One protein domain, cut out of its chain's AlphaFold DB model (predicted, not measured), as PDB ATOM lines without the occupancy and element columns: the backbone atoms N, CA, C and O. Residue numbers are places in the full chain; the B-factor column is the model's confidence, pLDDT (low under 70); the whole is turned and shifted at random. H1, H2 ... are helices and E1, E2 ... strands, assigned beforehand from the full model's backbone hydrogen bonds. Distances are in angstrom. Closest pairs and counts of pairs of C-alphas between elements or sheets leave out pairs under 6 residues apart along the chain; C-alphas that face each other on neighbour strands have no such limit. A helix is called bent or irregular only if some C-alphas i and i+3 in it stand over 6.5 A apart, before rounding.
ATOM      1  N   ASN A  15     307.112 292.262 435.312       88.00
ATOM      2  CA  ASN A  15     306.180 291.182 434.972       88.00
ATOM      3  C   ASN A  15     304.678 291.481 435.173       88.00
ATOM      4  O   ASN A  15     303.882 290.540 435.224       88.00
ATOM      5  N   GLN A  16     304.264 292.748 435.247       88.75
ATOM      6  CA  GLN A  16     302.842 293.106 435.304       88.75
ATOM      7  C   GLN A  16     302.215 293.383 433.935       88.75
ATOM      8  O   GLN A  16     300.998 293.260 433.782       88.75
ATOM      9  N   LEU A  17     303.016 293.696 432.915       88.94
ATOM     10  CA  LEU A  17     302.495 293.980 431.583       88.94
ATOM     11  C   LEU A  17     302.069 292.684 430.877       88.94
ATOM     12  O   LEU A  17     302.875 291.779 430.658       88.94
ATOM     13  N   ARG A  18     300.785 292.597 430.506       92.25
ATOM     14  CA  ARG A  18     300.198 291.452 429.777       92.25
ATOM     15  C   ARG A  18     300.032 291.700 428.283       92.25
ATOM     16  O   ARG A  18     300.124 290.751 427.502       92.25
ATOM     17  N   THR A  19     299.819 292.956 427.908       92.44
ATOM     18  CA  THR A  19     299.569 293.389 426.533       92.44
ATOM     19  C   THR A  19     300.367 294.653 426.262       92.44
ATOM     20  O   THR A  19     300.360 295.563 427.087       92.44
ATOM     21  N   LEU A  20     301.027 294.720 425.107       90.31
ATOM     22  CA  LEU A  20     301.642 295.943 424.598       90.31
ATOM     23  C   LEU A  20     301.005 296.299 423.250       90.31
ATOM     24  O   LEU A  20     301.013 295.478 422.332       90.31
ATOM     25  N   LYS A  21     300.493 297.525 423.119       88.69
ATOM     26  CA  LYS A  21     300.035 298.090 421.846       88.69
ATOM     27  C   LYS A  21     300.899 299.304 421.501       88.69
ATOM     28  O   LYS A  21     301.000 300.229 422.301       88.69
ATOM     29  N   TRP A  22     301.525 299.275 420.331       82.69
ATOM     30  CA  TRP A  22     302.202 300.409 419.712       82.69
ATOM     31  C   TRP A  22     301.445 300.779 418.442       82.69
ATOM     32  O   TRP A  22     301.470 300.025 417.474       82.69
ATOM     33  N   ASP A  23     300.763 301.919 418.474       75.38
ATOM     34  CA  ASP A  23     299.788 302.329 417.455       75.38
ATOM     35  C   ASP A  23     300.056 303.746 416.941       75.38
ATOM     36  O   ASP A  23     299.151 304.522 416.670       75.38
ATOM     37  N   LEU A  24     301.330 304.146 416.921       68.00
ATOM     38  CA  LEU A  24     301.686 305.495 416.483       68.00
ATOM     39  C   LEU A  24     301.886 305.584 414.978       68.00
ATOM     40  O   LEU A  24     302.029 306.692 414.478       68.00
ATOM     41  N   GLY A  25     301.994 304.447 414.282       65.12
ATOM     42  CA  GLY A  25     302.138 304.443 412.831       65.12
ATOM     43  C   GLY A  25     303.355 305.223 412.316       65.12
ATOM     44  O   GLY A  25     303.422 305.606 411.160       65.12
ATOM     45  N   THR A  26     304.316 305.495 413.192       64.75
ATOM     46  CA  THR A  26     305.521 306.260 412.894       64.75
ATOM     47  C   THR A  26     306.690 305.314 412.731       64.75
ATOM     48  O   THR A  26     306.662 304.153 413.168       64.75
ATOM     49  N   CYS A  27     307.767 305.828 412.144       65.06
ATOM     50  CA  CYS A  27     309.048 305.158 412.235       65.06
ATOM     51  C   CYS A  27     309.349 304.822 413.687       65.06
ATOM     52  O   CYS A  27     309.121 305.639 414.574       65.06
ATOM     53  N   LEU A  28     309.902 303.636 413.929       63.38
ATOM     54  CA  LEU A  28     310.505 303.293 415.209       63.38
ATOM     55  C   LEU A  28     311.931 303.871 415.236       63.38
ATOM     56  O   LEU A  28     312.845 303.215 414.724       63.38
ATOM     57  N   PRO A  29     312.189 305.074 415.804       62.22
ATOM     58  CA  PRO A  29     313.552 305.548 415.981       62.22
ATOM     59  C   PRO A  29     314.369 304.533 416.777       62.22
ATOM     60  O   PRO A  29     313.861 303.851 417.665       62.22
ATOM     61  N   GLY A  30     315.673 304.463 416.520       65.56
ATOM     62  CA  GLY A  30     316.516 303.448 417.147       65.56
ATOM     63  C   GLY A  30     316.532 303.448 418.662       65.56
ATOM     64  O   GLY A  30     316.508 302.398 419.304       65.56
ATOM     65  N   GLN A  31     316.478 304.642 419.242       66.12
ATOM     66  CA  GLN A  31     316.352 304.814 420.683       66.12
ATOM     67  C   GLN A  31     315.062 304.183 421.219       66.12
ATOM     68  O   GLN A  31     315.057 303.639 422.319       66.12
ATOM     69  N   LEU A  32     313.977 304.218 420.447       74.00
ATOM     70  CA  LEU A  32     312.701 303.629 420.821       74.00
ATOM     71  C   LEU A  32     312.712 302.103 420.677       74.00
ATOM     72  O   LEU A  32     312.273 301.424 421.598       74.00
ATOM     73  N   ALA A  33     313.282 301.557 419.600       77.31
ATOM     74  CA  ALA A  33     313.452 300.108 419.454       77.31
ATOM     75  C   ALA A  33     314.274 299.516 420.618       77.31
ATOM     76  O   ALA A  33     313.883 298.518 421.222       77.31
ATOM     77  N   HIS A  34     315.366 300.182 421.015       79.31
ATOM     78  CA  HIS A  34     316.138 299.798 422.202       79.31
ATOM     79  C   HIS A  34     315.311 299.843 423.492       79.31
ATOM     80  O   HIS A  34     315.446 298.953 424.334       79.31
ATOM     81  N   ARG A  35     314.441 300.845 423.654       79.00
ATOM     82  CA  ARG A  35     313.550 300.953 424.819       79.00
ATOM     83  C   ARG A  35     312.500 299.850 424.833       79.00
ATOM     84  O   ARG A  35     312.332 299.228 425.873       79.00
ATOM     85  N   ILE A  36     311.866 299.555 423.699       83.75
ATOM     86  CA  ILE A  36     310.916 298.442 423.562       83.75
ATOM     87  C   ILE A  36     311.596 297.120 423.926       83.75
ATOM     88  O   ILE A  36     311.090 296.372 424.758       83.75
ATOM     89  N   ASN A  37     312.800 296.881 423.409       86.62
ATOM     90  CA  ASN A  37     313.580 295.702 423.777       86.62
ATOM     91  C   ASN A  37     313.920 295.672 425.275       86.62
ATOM     92  O   ASN A  37     313.938 294.604 425.876       86.62
ATOM     93  N   SER A  38     314.174 296.822 425.905       84.00
ATOM     94  CA  SER A  38     314.370 296.892 427.359       84.00
ATOM     95  C   SER A  38     313.093 296.537 428.129       84.00
ATOM     96  O   SER A  38     313.165 295.795 429.106       84.00
ATOM     97  N   ILE A  39     311.919 296.995 427.673       85.25
ATOM     98  CA  ILE A  39     310.621 296.611 428.254       85.25
ATOM     99  C   ILE A  39     310.464 295.092 428.200       85.25
ATOM    100  O   ILE A  39     310.155 294.474 429.215       85.25
ATOM    101  N   PHE A  40     310.725 294.481 427.043       89.00
ATOM    102  CA  PHE A  40     310.557 293.041 426.848       89.00
ATOM    103  C   PHE A  40     311.396 292.205 427.810       89.00
ATOM    104  O   PHE A  40     310.884 291.228 428.346       89.00
ATOM    105  N   LYS A  41     312.623 292.637 428.128       86.19
ATOM    106  CA  LYS A  41     313.479 291.961 429.121       86.19
ATOM    107  C   LYS A  41     312.891 291.941 430.534       86.19
ATOM    108  O   LYS A  41     313.151 291.006 431.288       86.19
ATOM    109  N   HIS A  42     312.132 292.970 430.911       86.69
ATOM    110  CA  HIS A  42     311.565 293.114 432.257       86.69
ATOM    111  C   HIS A  42     310.103 292.645 432.344       86.69
ATOM    112  O   HIS A  42     309.553 292.518 433.440       86.69
ATOM    113  N   GLN A  43     309.462 292.384 431.203       88.94
ATOM    114  CA  GLN A  43     308.041 292.064 431.098       88.94
ATOM    115  C   GLN A  43     307.836 290.707 430.410       88.94
ATOM    116  O   GLN A  43     307.203 290.588 429.363       88.94
ATOM    117  N   ASN A  44     308.325 289.638 431.040       87.12
ATOM    118  CA  ASN A  44     308.267 288.273 430.496       87.12
ATOM    119  C   ASN A  44     306.854 287.660 430.523       87.12
ATOM    120  O   ASN A  44     306.645 286.531 430.083       87.12
ATOM    121  N   GLN A  45     305.886 288.384 431.083       93.56
ATOM    122  CA  GLN A  45     304.489 287.986 431.229       93.56
ATOM    123  C   GLN A  45     303.578 288.512 430.113       93.56
ATOM    124  O   GLN A  45     302.371 288.246 430.150       93.56
ATOM    125  N   ILE A  46     304.145 289.211 429.121       95.00
ATOM    126  CA  ILE A  46     303.420 289.674 427.940       95.00
ATOM    127  C   ILE A  46     302.914 288.463 427.149       95.00
ATOM    128  O   ILE A  46     303.658 287.545 426.804       95.00
ATOM    129  N   THR A  47     301.619 288.484 426.856       96.81
ATOM    130  CA  THR A  47     300.903 287.453 426.095       96.81
ATOM    131  C   THR A  47     300.371 287.961 424.760       96.81
ATOM    132  O   THR A  47     300.090 287.144 423.883       96.81
ATOM    133  N   SER A  48     300.277 289.281 424.577       97.25
ATOM    134  CA  SER A  48     299.803 289.904 423.342       97.25
ATOM    135  C   SER A  48     300.629 291.133 422.977       97.25
ATOM    136  O   SER A  48     300.914 291.970 423.837       97.25
ATOM    137  N   ILE A  49     300.990 291.243 421.700       94.31
ATOM    138  CA  ILE A  49     301.636 292.418 421.122       94.31
ATOM    139  C   ILE A  49     300.903 292.841 419.858       94.31
ATOM    140  O   ILE A  49     300.584 292.004 419.015       94.31
ATOM    141  N   SER A  50     300.698 294.149 419.726       92.00
ATOM    142  CA  SER A  50     300.261 294.794 418.494       92.00
ATOM    143  C   SER A  50     301.206 295.936 418.158       92.00
ATOM    144  O   SER A  50     301.371 296.847 418.965       92.00
ATOM    145  N   LEU A  51     301.824 295.880 416.984       87.81
ATOM    146  CA  LEU A  51     302.739 296.890 416.469       87.81
ATOM    147  C   LEU A  51     302.186 297.452 415.167       87.81
ATOM    148  O   LEU A  51     301.778 296.692 414.293       87.81
ATOM    149  N   ILE A  52     302.222 298.769 415.035       83.50
ATOM    150  CA  ILE A  52     302.008 299.467 413.776       83.50
ATOM    151  C   ILE A  52     303.254 300.301 413.479       83.50
ATOM    152  O   ILE A  52     303.632 301.166 414.278       83.50
ATOM    153  N   THR A  53     303.916 300.013 412.360       76.94
ATOM    154  CA  THR A  53     305.188 300.637 411.972       76.94
ATOM    155  C   THR A  53     305.091 301.317 410.617       76.94
ATOM    156  O   THR A  53     304.508 300.764 409.696       76.94
ATOM    157  N   ASP A  54     305.705 302.492 410.488       68.06
ATOM    158  CA  ASP A  54     305.838 303.195 409.206       68.06
ATOM    159  C   ASP A  54     306.802 302.449 408.262       68.06
ATOM    160  O   ASP A  54     307.897 302.023 408.656       68.06
ATOM    161  N   SER A  55     306.395 302.292 407.005       61.16
ATOM    162  CA  SER A  55     307.132 301.596 405.950       61.16
ATOM    163  C   SER A  55     308.156 302.434 405.200       61.16
ATOM    164  O   SER A  55     309.000 301.875 404.488       61.16
ATOM    165  N   ASP A  56     308.075 303.757 405.296       61.41
ATOM    166  CA  ASP A  56     308.865 304.697 404.495       61.41
ATOM    167  C   ASP A  56     310.031 305.306 405.269       61.41
ATOM    168  O   ASP A  56     310.721 306.224 404.811       61.41
ATOM    169  N   CYS A  57     310.348 304.704 406.412       60.84
ATOM    170  CA  CYS A  57     311.527 305.025 407.192       60.84
ATOM    171  C   CYS A  57     312.797 304.853 406.363       60.84
ATOM    172  O   CYS A  57     313.322 303.748 406.183       60.84
ATOM    173  N   LYS A  58     313.339 305.984 405.900       53.34
ATOM    174  CA  LYS A  58     314.672 306.045 405.304       53.34
ATOM    175  C   LYS A  58     315.661 305.471 406.313       53.34
ATOM    176  O   LYS A  58     315.749 305.928 407.451       53.34
ATOM    177  N   VAL A  59     316.380 304.438 405.881       48.53
ATOM    178  CA  VAL A  59     317.402 303.744 406.663       48.53
ATOM    179  C   VAL A  59     318.399 304.777 407.183       48.53
ATOM    180  O   VAL A  59     319.261 305.245 406.437       48.53
ATOM    181  N   ASN A  60     318.313 305.135 408.464       42.66
ATOM    182  CA  ASN A  60     319.442 305.767 409.125       42.66
ATOM    183  C   ASN A  60     320.580 304.745 409.071       42.66
ATOM    184  O   ASN A  60     320.490 303.676 409.670       42.66
ATOM    185  N   LYS A  61     321.633 305.061 408.307       47.50
ATOM    186  CA  LYS A  61     322.789 304.193 408.006       47.50
ATOM    187  C   LYS A  61     323.568 303.712 409.243       47.50
ATOM    188  O   LYS A  61     324.543 302.981 409.106       47.50
ATOM    189  N   HIS A  62     323.156 304.092 410.449       43.78
ATOM    190  CA  HIS A  62     323.856 303.792 411.685       43.78
ATOM    191  C   HIS A  62     322.938 303.051 412.672       43.78
ATOM    192  O   HIS A  62     322.058 303.644 413.288       43.78
ATOM    193  N   ARG A  63     323.248 301.753 412.840       49.31
ATOM    194  CA  ARG A  63     322.704 300.748 413.781       49.31
ATOM    195  C   ARG A  63     321.341 300.146 413.405       49.31
ATOM    196  O   ARG A  63     320.340 300.843 413.278       49.31
ATOM    197  N   SER A  64     321.310 298.815 413.270       53.25
ATOM    198  CA  SER A  64     320.095 298.019 413.058       53.25
ATOM    199  C   SER A  64     319.164 298.174 414.255       53.25
ATOM    200  O   SER A  64     319.399 297.630 415.335       53.25
ATOM    201  N   CYS A  65     318.114 298.956 414.069       64.12
ATOM    202  CA  CYS A  65     317.084 299.159 415.069       64.12
ATOM    203  C   CYS A  65     315.994 298.127 414.808       64.12
ATOM    204  O   CYS A  65     315.091 298.382 414.008       64.12
ATOM    205  N   SER A  66     316.161 296.946 415.407       76.75
ATOM    206  CA  SER A  66     315.218 295.835 415.318       76.75
ATOM    207  C   SER A  66     314.582 295.569 416.677       76.75
ATOM    208  O   SER A  66     315.221 295.664 417.731       76.75
ATOM    209  N   ILE A  67     313.292 295.258 416.656       86.00
ATOM    210  CA  ILE A  67     312.589 294.729 417.821       86.00
ATOM    211  C   ILE A  67     313.000 293.260 417.970       86.00
ATOM    212  O   ILE A  67     313.085 292.558 416.974       86.00
ATOM    213  N   ASN A  68     313.271 292.776 419.181       88.88
ATOM    214  CA  ASN A  68     313.617 291.378 419.445       88.88
ATOM    215  C   ASN A  68     312.458 290.670 420.157       88.88
ATOM    216  O   ASN A  68     312.334 290.728 421.380       88.88
ATOM    217  N   LEU A  69     311.633 289.969 419.380       92.81
ATOM    218  CA  LEU A  69     310.464 289.251 419.886       92.81
ATOM    219  C   LEU A  69     310.813 287.935 420.609       92.81
ATOM    220  O   LEU A  69     310.000 287.433 421.383       92.81
ATOM    221  N   VAL A  70     312.023 287.387 420.432       93.50
ATOM    222  CA  VAL A  70     312.441 286.086 421.003       93.50
ATOM    223  C   VAL A  70     312.401 286.077 422.534       93.50
ATOM    224  O   VAL A  70     312.228 285.031 423.153       93.50
ATOM    225  N   GLN A  71     312.530 287.237 423.174       90.44
ATOM    226  CA  GLN A  71     312.499 287.346 424.637       90.44
ATOM    227  C   GLN A  71     311.105 287.059 425.222       90.44
ATOM    228  O   GLN A  71     310.968 286.707 426.393       90.44
ATOM    229  N   LEU A  72     310.056 287.143 424.403       92.50
ATOM    230  CA  LEU A  72     308.663 287.080 424.829       92.50
ATOM    231  C   LEU A  72     308.134 285.645 424.848       92.50
ATOM    232  O   LEU A  72     307.210 285.275 424.126       92.50
ATOM    233  N   SER A  73     308.694 284.823 425.731       92.38
ATOM    234  CA  SER A  73     308.384 283.386 425.813       92.38
ATOM    235  C   SER A  73     306.914 283.041 426.111       92.38
ATOM    236  O   SER A  73     306.489 281.901 425.904       92.38
ATOM    237  N   LYS A  74     306.123 283.985 426.643       95.62
ATOM    238  CA  LYS A  74     304.692 283.810 426.955       95.62
ATOM    239  C   LYS A  74     303.763 284.382 425.879       95.62
ATOM    240  O   LYS A  74     302.546 284.258 426.044       95.62
ATOM    241  N   LEU A  75     304.303 284.958 424.800       96.88
ATOM    242  CA  LEU A  75     303.518 285.562 423.728       96.88
ATOM    243  C   LEU A  75     302.638 284.509 423.043       96.88
ATOM    244  O   LEU A  75     303.094 283.427 422.679       96.88
ATOM    245  N   ARG A  76     301.351 284.827 422.896       97.94
ATOM    246  CA  ARG A  76     300.330 283.991 422.243       97.94
ATOM    247  C   ARG A  76     299.615 284.714 421.110       97.94
ATOM    248  O   ARG A  76     298.937 284.060 420.324       97.94
ATOM    249  N   SER A  77     299.736 286.035 421.038       98.38
ATOM    250  CA  SER A  77     299.129 286.864 420.004       98.38
ATOM    251  C   SER A  77     300.155 287.868 419.504       98.38
ATOM    252  O   SER A  77     300.653 288.670 420.295       98.38
ATOM    253  N   LEU A  78     300.465 287.814 418.214       97.62
ATOM    254  CA  LEU A  78     301.333 288.770 417.537       97.62
ATOM    255  C   LEU A  78     300.542 289.441 416.420       97.62
ATOM    256  O   LEU A  78     300.036 288.758 415.534       97.62
ATOM    257  N   SER A  79     300.460 290.765 416.474       95.62
ATOM    258  CA  SER A  79     299.967 291.613 415.396       95.62
ATOM    259  C   SER A  79     301.059 292.594 415.001       95.62
ATOM    260  O   SER A  79     301.589 293.296 415.864       95.62
ATOM    261  N   TRP A  80     301.396 292.651 413.718       92.88
ATOM    262  CA  TRP A  80     302.349 293.614 413.186       92.88
ATOM    263  C   TRP A  80     301.878 294.122 411.824       92.88
ATOM    264  O   TRP A  80     301.886 293.383 410.840       92.88
ATOM    265  N   LYS A  81     301.464 295.391 411.800       88.25
ATOM    266  CA  LYS A  81     301.026 296.115 410.608       88.25
ATOM    267  C   LYS A  81     302.109 297.053 410.095       88.25
ATOM    268  O   LYS A  81     302.840 297.649 410.892       88.25
ATOM    269  N   GLY A  82     302.205 297.175 408.776       82.75
ATOM    270  CA  GLY A  82     303.234 297.968 408.107       82.75
ATOM    271  C   GLY A  82     304.585 297.253 407.971       82.75
ATOM    272  O   GLY A  82     305.638 297.894 407.989       82.75
ATOM    273  N   LEU A  83     304.587 295.919 407.885       86.12
ATOM    274  CA  LEU A  83     305.808 295.125 407.730       86.12
ATOM    275  C   LEU A  83     306.419 295.293 406.332       86.12
ATOM    276  O   LEU A  83     305.750 295.144 405.312       86.12
ATOM    277  N   LYS A  84     307.726 295.571 406.287       85.12
ATOM    278  CA  LYS A  84     308.480 295.752 405.028       85.12
ATOM    279  C   LYS A  84     309.975 295.471 405.160       85.12
ATOM    280  O   LYS A  84     310.604 295.003 404.216       85.12
ATOM    281  N   ARG A  85     310.595 295.774 406.307       84.56
ATOM    282  CA  ARG A  85     312.060 295.719 406.459       84.56
ATOM    283  C   ARG A  85     312.549 294.302 406.747       84.56
ATOM    284  O   ARG A  85     311.956 293.581 407.540       84.56
ATOM    285  N   TYR A  86     313.721 293.969 406.205       89.44
ATOM    286  CA  TYR A  86     314.414 292.702 406.466       89.44
ATOM    287  C   TYR A  86     314.525 292.364 407.965       89.44
ATOM    288  O   TYR A  86     314.153 291.274 408.382       89.44
ATOM    289  N   ASP A  87     314.986 293.314 408.786       87.25
ATOM    290  CA  ASP A  87     315.205 293.096 410.225       87.25
ATOM    291  C   ASP A  87     313.921 292.784 411.005       87.25
ATOM    292  O   ASP A  87     313.969 292.089 412.022       87.25
ATOM    293  N   ASP A  88     312.781 293.295 410.538       88.38
ATOM    294  CA  ASP A  88     311.489 293.048 411.170       88.38
ATOM    295  C   ASP A  88     311.032 291.612 410.867       88.38
ATOM    296  O   ASP A  88     310.639 290.881 411.778       88.38
ATOM    297  N   PHE A  89     311.215 291.149 409.626       93.38
ATOM    298  CA  PHE A  89     310.991 289.748 409.260       93.38
ATOM    299  C   PHE A  89     311.931 288.786 409.996       93.38
ATOM    300  O   PHE A  89     311.478 287.736 410.444       93.38
ATOM    301  N   GLU A  90     313.203 289.142 410.203       93.31
ATOM    302  CA  GLU A  90     314.119 288.323 411.015       93.31
ATOM    303  C   GLU A  90     313.685 288.248 412.487       93.31
ATOM    304  O   GLU A  90     313.869 287.219 413.139       93.31
ATOM    305  N   SER A  91     313.056 289.302 413.015       93.75
ATOM    306  CA  SER A  91     312.463 289.267 414.354       93.75
ATOM    307  C   SER A  91     311.298 288.282 414.439       93.75
ATOM    308  O   SER A  91     311.243 287.461 415.360       93.75
ATOM    309  N   VAL A  92     310.395 288.325 413.453       96.31
ATOM    310  CA  VAL A  92     309.269 287.387 413.348       96.31
ATOM    311  C   VAL A  92     309.785 285.956 413.191       96.31
ATOM    312  O   VAL A  92     309.362 285.076 413.939       96.31
ATOM    313  N   ARG A  93     310.757 285.733 412.301       96.69
ATOM    314  CA  ARG A  93     311.428 284.443 412.095       96.69
ATOM    315  C   ARG A  93     312.000 283.890 413.394       96.69
ATOM    316  O   ARG A  93     311.691 282.762 413.776       96.69
ATOM    317  N   GLY A  94     312.826 284.678 414.083       96.31
ATOM    318  CA  GLY A  94     313.455 284.264 415.335       96.31
ATOM    319  C   GLY A  94     312.415 283.904 416.394       96.31
ATOM    320  O   GLY A  94     312.566 282.909 417.106       96.31
ATOM    321  N   PHE A  95     311.332 284.679 416.478       96.56
ATOM    322  CA  PHE A  95     310.234 284.392 417.391       96.56
ATOM    323  C   PHE A  95     309.491 283.101 417.039       96.56
ATOM    324  O   PHE A  95     309.271 282.284 417.930       96.56
ATOM    325  N   ILE A  96     309.126 282.890 415.772       96.94
ATOM    326  CA  ILE A  96     308.427 281.674 415.334       96.94
ATOM    327  C   ILE A  96     309.297 280.443 415.593       96.94
ATOM    328  O   ILE A  96     308.811 279.466 416.160       96.94
ATOM    329  N   ALA A  97     310.590 280.513 415.272       96.25
ATOM    330  CA  ALA A  97     311.528 279.425 415.530       96.25
ATOM    331  C   ALA A  97     311.629 279.069 417.025       96.25
ATOM    332  O   ALA A  97     311.722 277.892 417.367       96.25
ATOM    333  N   ALA A  98     311.592 280.066 417.915       96.44
ATOM    334  CA  ALA A  98     311.718 279.850 419.356       96.44
ATOM    335  C   ALA A  98     310.393 279.484 420.052       96.44
ATOM    336  O   ALA A  98     310.383 278.655 420.961       96.44
ATOM    337  N   HIS A  99     309.277 280.104 419.655       96.12
ATOM    338  CA  HIS A  99     308.022 280.116 420.422       96.12
ATOM    339  C   HIS A  99     306.758 279.865 419.585       96.12
ATOM    340  O   HIS A  99     305.652 279.893 420.136       96.12
ATOM    341  N   GLY A 100     306.886 279.576 418.285       96.12
ATOM    342  CA  GLY A 100     305.763 279.369 417.358       96.12
ATOM    343  C   GLY A 100     304.752 278.315 417.827       96.12
ATOM    344  O   GLY A 100     303.545 278.497 417.666       96.12
ATOM    345  N   ALA A 101     305.218 277.297 418.559       96.25
ATOM    346  CA  ALA A 101     304.399 276.250 419.178       96.25
ATOM    347  C   ALA A 101     303.242 276.761 420.061       96.25
ATOM    348  O   ALA A 101     302.278 276.034 420.300       96.25
ATOM    349  N   ARG A 102     303.335 277.989 420.583       95.94
ATOM    350  CA  ARG A 102     302.366 278.571 421.529       95.94
ATOM    351  C   ARG A 102     301.522 279.683 420.915       95.94
ATOM    352  O   ARG A 102     300.581 280.146 421.570       95.94
ATOM    353  N   LEU A 103     301.870 280.125 419.709       97.94
ATOM    354  CA  LEU A 103     301.206 281.228 419.032       97.94
ATOM    355  C   LEU A 103     299.793 280.801 418.625       97.94
ATOM    356  O   LEU A 103     299.611 279.785 417.964       97.94
ATOM    357  N   ARG A 104     298.793 281.575 419.052       98.31
ATOM    358  CA  ARG A 104     297.369 281.337 418.767       98.31
ATOM    359  C   ARG A 104     296.802 282.323 417.758       98.31
ATOM    360  O   ARG A 104     295.945 281.939 416.971       98.31
ATOM    361  N   THR A 105     297.273 283.565 417.788       98.56
ATOM    362  CA  THR A 105     296.890 284.607 416.832       98.56
ATOM    363  C   THR A 105     298.140 285.127 416.132       98.56
ATOM    364  O   THR A 105     299.077 285.558 416.809       98.56
ATOM    365  N   LEU A 106     298.123 285.125 414.802       98.44
ATOM    366  CA  LEU A 106     299.119 285.779 413.961       98.44
ATOM    367  C   LEU A 106     298.404 286.754 413.025       98.44
ATOM    368  O   LEU A 106     297.556 286.338 412.240       98.44
ATOM    369  N   HIS A 107     298.746 288.033 413.131       97.31
ATOM    370  CA  HIS A 107     298.299 289.085 412.229       97.31
ATOM    371  C   HIS A 107     299.530 289.761 411.627       97.31
ATOM    372  O   HIS A 107     300.293 290.404 412.350       97.31
ATOM    373  N   LEU A 108     299.738 289.593 410.323       95.69
ATOM    374  CA  LEU A 108     300.804 290.261 409.581       95.69
ATOM    375  C   LEU A 108     300.196 291.052 408.431       95.69
ATOM    376  O   LEU A 108     299.452 290.498 407.628       95.69
ATOM    377  N   ASP A 109     300.534 292.328 408.361       90.75
ATOM    378  CA  ASP A 109     300.062 293.228 407.317       90.75
ATOM    379  C   ASP A 109     301.264 293.934 406.688       90.75
ATOM    380  O   ASP A 109     302.020 294.644 407.365       90.75
ATOM    381  N   LEU A 110     301.500 293.611 405.416       89.19
ATOM    382  CA  LEU A 110     302.632 294.072 404.623       89.19
ATOM    383  C   LEU A 110     302.228 295.273 403.773       89.19
ATOM    384  O   LEU A 110     301.102 295.371 403.303       89.19
ATOM    385  N   ILE A 111     303.194 296.148 403.498       81.69
ATOM    386  CA  ILE A 111     302.988 297.313 402.618       81.69
ATOM    387  C   ILE A 111     303.251 296.865 401.181       81.69
ATOM    388  O   ILE A 111     304.282 297.212 400.596       81.69
ATOM    389  N   GLY A 112     302.384 295.987 400.683       85.00
ATOM    390  CA  GLY A 112     302.514 295.290 399.407       85.00
ATOM    391  C   GLY A 112     303.591 294.195 399.407       85.00
ATOM    392  O   GLY A 112     304.722 294.389 399.874       85.00
ATOM    393  N   TRP A 113     303.270 293.042 398.813       88.88
ATOM    394  CA  TRP A 113     304.208 291.918 398.734       88.88
ATOM    395  C   TRP A 113     305.527 292.289 398.044       88.88
ATOM    396  O   TRP A 113     306.599 292.006 398.575       88.88
ATOM    397  N   ASP A 114     305.484 292.950 396.884       86.69
ATOM    398  CA  ASP A 114     306.695 293.229 396.103       86.69
ATOM    399  C   ASP A 114     307.612 294.254 396.753       86.69
ATOM    400  O   ASP A 114     308.832 294.088 396.778       86.69
ATOM    401  N   SER A 115     307.030 295.281 397.360       85.88
ATOM    402  CA  SER A 115     307.760 296.266 398.152       85.88
ATOM    403  C   SER A 115     308.488 295.594 399.326       85.88
ATOM    404  O   SER A 115     309.691 295.811 399.520       85.88
ATOM    405  N   ALA A 116     307.798 294.709 400.059       88.75
ATOM    406  CA  ALA A 116     308.389 293.919 401.134       88.75
ATOM    407  C   ALA A 116     309.459 292.941 400.615       88.75
ATOM    408  O   ALA A 116     310.556 292.885 401.170       88.75
ATOM    409  N   ARG A 117     309.197 292.233 399.512       91.56
ATOM    410  CA  ARG A 117     310.127 291.299 398.859       91.56
ATOM    411  C   ARG A 117     311.406 291.997 398.407       91.56
ATOM    412  O   ARG A 117     312.499 291.486 398.653       91.56
ATOM    413  N   LEU A 118     311.304 293.173 397.788       89.62
ATOM    414  CA  LEU A 118     312.449 293.978 397.350       89.62
ATOM    415  C   LEU A 118     313.282 294.465 398.540       89.62
ATOM    416  O   LEU A 118     314.514 294.358 398.530       89.62
ATOM    417  N   ALA A 119     312.623 294.983 399.580       88.50
ATOM    418  CA  ALA A 119     313.286 295.440 400.796       88.50
ATOM    419  C   ALA A 119     313.971 294.282 401.545       88.50
ATOM    420  O   ALA A 119     315.128 294.417 401.961       88.50
ATOM    421  N   TRP A 120     313.299 293.135 401.657       92.25
ATOM    422  CA  TRP A 120     313.850 291.920 402.246       92.25
ATOM    423  C   TRP A 120     315.046 291.405 401.439       92.25
ATOM    424  O   TRP A 120     316.117 291.219 402.008       92.25
ATOM    425  N   THR A 121     314.924 291.295 400.112       92.69
ATOM    426  CA  THR A 121     316.000 290.838 399.208       92.69
ATOM    427  C   THR A 121     317.260 291.686 399.354       92.69
ATOM    428  O   THR A 121     318.374 291.162 399.408       92.69
ATOM    429  N   ARG A 122     317.104 293.012 399.456       91.12
ATOM    430  CA  ARG A 122     318.229 293.927 399.672       91.12
ATOM    431  C   ARG A 122     318.936 293.645 400.999       91.12
ATOM    432  O   ARG A 122     320.161 293.583 401.020       91.12
ATOM    433  N   GLY A 123     318.182 293.474 402.087       90.56
ATOM    434  CA  GLY A 123     318.749 293.149 403.398       90.56
ATOM    435  C   GLY A 123     319.391 291.762 403.438       90.56
ATOM    436  O   GLY A 123     320.488 291.611 403.971       90.56
ATOM    437  N   PHE A 124     318.763 290.779 402.793       92.88
ATOM    438  CA  PHE A 124     319.257 289.413 402.691       92.88
ATOM    439  C   PHE A 124     320.610 289.357 401.981       92.88
ATOM    440  O   PHE A 124     321.553 288.802 402.535       92.88
ATOM    441  N   ARG A 125     320.749 290.004 400.816       92.38
ATOM    442  CA  ARG A 125     322.022 290.068 400.071       92.38
ATOM    443  C   ARG A 125     323.141 290.773 400.838       92.38
ATOM    444  O   ARG A 125     324.304 290.458 400.641       92.38
ATOM    445  N   GLN A 126     322.804 291.739 401.694       90.81
ATOM    446  CA  GLN A 126     323.796 292.447 402.511       90.81
ATOM    447  C   GLN A 126     324.314 291.612 403.687       90.81
ATOM    448  O   GLN A 126     325.412 291.873 404.171       90.81
ATOM    449  N   LYS A 127     323.512 290.665 404.187       89.88
ATOM    450  CA  LYS A 127     323.794 289.925 405.428       89.88
ATOM    451  C   LYS A 127     324.076 288.439 405.219       89.88
ATOM    452  O   LYS A 127     324.566 287.795 406.143       89.88
ATOM    453  N   SER A 128     323.770 287.907 404.042       89.38
ATOM    454  CA  SER A 128     323.984 286.502 403.686       89.38
ATOM    455  C   SER A 128     325.261 286.335 402.858       89.38
ATOM    456  O   SER A 128     325.686 287.289 402.202       89.38
ATOM    457  N   PRO A 129     325.875 285.138 402.856       91.56
ATOM    458  CA  PRO A 129     327.000 284.835 401.977       91.56
ATOM    459  C   PRO A 129     326.661 285.081 400.492       91.56
ATOM    460  O   PRO A 129     325.519 284.812 400.103       91.56
ATOM    461  N   PRO A 130     327.628 285.525 399.658       83.69
ATOM    462  CA  PRO A 130     327.390 285.906 398.259       83.69
ATOM    463  C   PRO A 130     326.714 284.833 397.395       83.69
ATOM    464  O   PRO A 130     325.905 285.173 396.537       83.69
ATOM    465  N   ASP A 131     326.990 283.554 397.662       85.94
ATOM    466  CA  ASP A 131     326.502 282.420 396.861       85.94
ATOM    467  C   ASP A 131     325.137 281.881 397.324       85.94
ATOM    468  O   ASP A 131     324.660 280.852 396.846       85.94
ATOM    469  N   THR A 132     324.488 282.552 398.279       89.69
ATOM    470  CA  THR A 132     323.184 282.108 398.785       89.69
ATOM    471  C   THR A 132     322.086 282.461 397.783       89.69
ATOM    472  O   THR A 132     321.802 283.639 397.552       89.69
ATOM    473  N   GLY A 133     321.442 281.440 397.211       90.88
ATOM    474  CA  GLY A 133     320.285 281.610 396.331       90.88
ATOM    475  C   GLY A 133     319.130 282.351 397.014       90.88
ATOM    476  O   GLY A 133     318.938 282.248 398.228       90.88
ATOM    477  N   LEU A 134     318.363 283.117 396.234       92.69
ATOM    478  CA  LEU A 134     317.161 283.769 396.746       92.69
ATOM    479  C   LEU A 134     316.020 282.755 396.894       92.69
ATOM    480  O   LEU A 134     315.850 281.921 396.006       92.69
ATOM    481  N   PRO A 135     315.227 282.845 397.974       92.94
ATOM    482  CA  PRO A 135     314.015 282.051 398.107       92.94
ATOM    483  C   PRO A 135     312.973 282.474 397.063       92.94
ATOM    484  O   PRO A 135     312.847 283.660 396.747       92.94
ATOM    485  N   GLU A 136     312.183 281.516 396.588       91.12
ATOM    486  CA  GLU A 136     311.009 281.765 395.741       91.12
ATOM    487  C   GLU A 136     309.909 282.464 396.542       91.12
ATOM    488  O   GLU A 136     309.257 283.391 396.062       91.12
ATOM    489  N   ASN A 137     309.771 282.080 397.812       93.81
ATOM    490  CA  ASN A 137     308.891 282.734 398.763       93.81
ATOM    491  C   ASN A 137     309.630 282.927 400.091       93.81
ATOM    492  O   ASN A 137     309.759 282.008 400.902       93.81
ATOM    493  N   PHE A 138     310.119 284.147 400.333       95.69
ATOM    494  CA  PHE A 138     310.898 284.445 401.539       95.69
ATOM    495  C   PHE A 138     310.083 284.272 402.830       95.69
ATOM    496  O   PHE A 138     310.647 283.940 403.873       95.69
ATOM    497  N   PHE A 139     308.763 284.474 402.784       96.50
ATOM    498  CA  PHE A 139     307.915 284.290 403.955       96.50
ATOM    499  C   PHE A 139     307.842 282.806 404.335       96.50
ATOM    500  O   PHE A 139     308.179 282.440 405.460       96.50
ATOM    501  N   ALA A 140     307.507 281.937 403.383       96.25
ATOM    502  CA  ALA A 140     307.471 280.495 403.601       96.25
ATOM    503  C   ALA A 140     308.859 279.938 403.975       96.25
ATOM    504  O   ALA A 140     309.037 279.317 405.024       96.25
ATOM    505  N   GLN A 141     309.875 280.208 403.155       95.94
ATOM    506  CA  GLN A 141     311.175 279.541 403.271       95.94
ATOM    507  C   GLN A 141     312.063 280.145 404.360       95.94
ATOM    508  O   GLN A 141     312.753 279.418 405.074       95.94
ATOM    509  N   CYS A 142     312.052 281.469 404.534       95.44
ATOM    510  CA  CYS A 142     312.935 282.130 405.497       95.44
ATOM    511  C   CYS A 142     312.233 282.457 406.812       95.44
ATOM    512  O   CYS A 142     312.822 282.215 407.864       95.44
ATOM    513  N   VAL A 143     311.000 282.978 406.784       96.56
ATOM    514  CA  VAL A 143     310.293 283.381 408.014       96.56
ATOM    515  C   VAL A 143     309.692 282.177 408.739       96.56
ATOM    516  O   VAL A 143     309.911 282.026 409.941       96.56
ATOM    517  N   LEU A 144     308.983 281.300 408.025       96.56
ATOM    518  CA  LEU A 144     308.410 280.076 408.600       96.56
ATOM    519  C   LEU A 144     309.405 278.904 408.635       96.56
ATOM    520  O   LEU A 144     309.215 277.962 409.406       96.56
ATOM    521  N   GLY A 145     310.489 278.980 407.857       94.75
ATOM    522  CA  GLY A 145     311.523 277.944 407.815       94.75
ATOM    523  C   GLY A 145     311.044 276.656 407.147       94.75
ATOM    524  O   GLY A 145     311.375 275.572 407.634       94.75
ATOM    525  N   LEU A 146     310.226 276.791 406.100       94.56
ATOM    526  CA  LEU A 146     309.717 275.684 405.294       94.56
ATOM    527  C   LEU A 146     310.709 275.307 404.193       94.56
ATOM    528  O   LEU A 146     311.519 276.121 403.742       94.56
ATOM    529  N   ARG A 147     310.621 274.056 403.753       90.44
ATOM    530  CA  ARG A 147     311.331 273.527 402.591       90.44
ATOM    531  C   ARG A 147     310.325 272.795 401.718       90.44
ATOM    532  O   ARG A 147     309.326 272.303 402.239       90.44
ATOM    533  N   HIS A 148     310.607 272.727 400.422       87.25
ATOM    534  CA  HIS A 148     309.800 271.929 399.507       87.25
ATOM    535  C   HIS A 148     309.704 270.492 400.005       87.25
ATOM    536  O   HIS A 148     310.698 269.942 400.484       87.25
ATOM    537  N   GLU A 149     308.504 269.922 399.901       80.44
ATOM    538  CA  GLU A 149     308.217 268.521 400.243       80.44
ATOM    539  C   GLU A 149     308.443 268.154 401.730       80.44
ATOM    540  O   GLU A 149     308.292 266.993 402.115       80.44
ATOM    541  N   GLU A 150     308.752 269.122 402.603       81.06
ATOM    542  CA  GLU A 150     308.913 268.904 404.043       81.06
ATOM    543  C   GLU A 150     307.645 269.323 404.798       81.06
ATOM    544  O   GLU A 150     307.356 270.508 404.979       81.06
ATOM    545  N   LEU A 151     306.902 268.335 405.301       79.50
ATOM    546  CA  LEU A 151     305.736 268.581 406.146       79.50
ATOM    547  C   LEU A 151     306.178 269.054 407.532       79.50
ATOM    548  O   LEU A 151     306.686 268.283 408.351       79.50
ATOM    549  N   ARG A 152     305.949 270.335 407.817       87.00
ATOM    550  CA  ARG A 152     306.262 270.947 409.107       87.00
ATOM    551  C   ARG A 152     305.157 271.897 409.532       87.00
ATOM    552  O   ARG A 152     304.738 272.754 408.769       87.00
ATOM    553  N   THR A 153     304.771 271.824 410.803       91.50
ATOM    554  CA  THR A 153     303.796 272.743 411.406       91.50
ATOM    555  C   THR A 153     304.490 273.622 412.451       91.50
ATOM    556  O   THR A 153     304.482 273.276 413.634       91.50
ATOM    557  N   PRO A 154     305.123 274.753 412.070       94.94
ATOM    558  CA  PRO A 154     305.758 275.667 413.022       94.94
ATOM    559  C   PRO A 154     304.750 276.344 413.965       94.94
ATOM    560  O   PRO A 154     305.137 276.818 415.035       94.94
ATOM    561  N   LEU A 155     303.460 276.367 413.602       96.88
ATOM    562  CA  LEU A 155     302.392 277.060 414.327       96.88
ATOM    563  C   LEU A 155     301.245 276.104 414.764       96.88
ATOM    564  O   LEU A 155     300.076 276.330 414.451       96.88
ATOM    565  N   PRO A 156     301.523 275.033 415.536       96.50
ATOM    566  CA  PRO A 156     300.569 273.957 415.857       96.50
ATOM    567  C   PRO A 156     299.413 274.365 416.788       96.50
ATOM    568  O   PRO A 156     298.438 273.616 416.941       96.50
ATOM    569  N   ALA A 157     299.525 275.527 417.440       97.38
ATOM    570  CA  ALA A 157     298.501 276.110 418.304       97.38
ATOM    571  C   ALA A 157     297.728 277.260 417.637       97.38
ATOM    572  O   ALA A 157     296.884 277.869 418.301       97.38
TER     573      ALA A 157
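AT A GLANCE: This is residues 15 to 157 of the 446 residues of an uncharacterized protein of Aspergillus sclerotioniger CBS 115572 (UniProt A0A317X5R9). One parallel sheet of four strands makes a wall; H2 packs over one face, H1 lies farther off on that side, and the other face is bare of named helices. H3 stands at one end of E3 and E4, crosswise to H2, and the small H4 packs on H2. The printed part has 143 residues, with four named helices and four named strands in the order E1 H1 E2 E3 H2 E4 H3 H4; the sheet runs E1 E2 E3 E4, and the class is mixed, helices and strands. It is compact, with a radius of gyration of the C-alphas of 15.1 A and spans of 45 by 38 by 25 A.

IN THESE COORDINATES: E1 is residues 19 to 22, from C-alpha 19 at (299.569, 293.389, 426.533); E2 is 48 to 52, E3 77 to 83, 16.2 A, and E4 105 to 110, 16.5 A. H1 is residues 30 to 42, 19.0 A, H2 86 to 102, 23.9 A, H3 113 to 127, 20.8 A, and H4 138 to 143, ending at C-alpha 143 at (310.293, 283.381, 408.014). H2 is irregular, with C-alphas 98 and 101 8.2 A apart, and has a kink of 51 degrees near residue 96.

HOW THE PARTS SIT: N 22 and O 50 are 2.8 A apart between E1 and E2, N 51 and O 79 2.8 A between E2 and E3, and N 80 and O 107 2.9 A between E3 and E4, within hydrogen-bond range. E1, H1, E2 and E3, H2, E4 are strand-helix-strand units, two parallel neighbour strands joined through a helix, with right-handed crossovers. H2 is on the sheet, its height over the sheet 10.3 A; H1 is only just not on it, with 4 pairs of C-alphas within 10 A. H3 only grazes the sheet with residues 113 to 117. H2 touches H3, with residues 86 to 89 alone, about perpendicular at 84 degrees; their closest C-alphas are those of Tyr 86 and Trp 120, 4.3 A. H2 touches H4, with residues 89 to 96 alone, at 79 degrees, about perpendicular; the closest C-alphas, of Arg 93 and Val 143, are 4.4 A apart. Every O i to N i+4 pair is within hydrogen-bond range in H3 and H4, 8 of 9 in H1 and 11 of 13 in H2.

THE WHOLE: The C-alphas of Gln 16 and Asp 131, the two farthest apart, are 46.4 A apart. The printed part has no cut; the link E2 to E3 is long, 24 residues. Residues 24 to 31 and 54 to 65 of the model have pLDDT under 70.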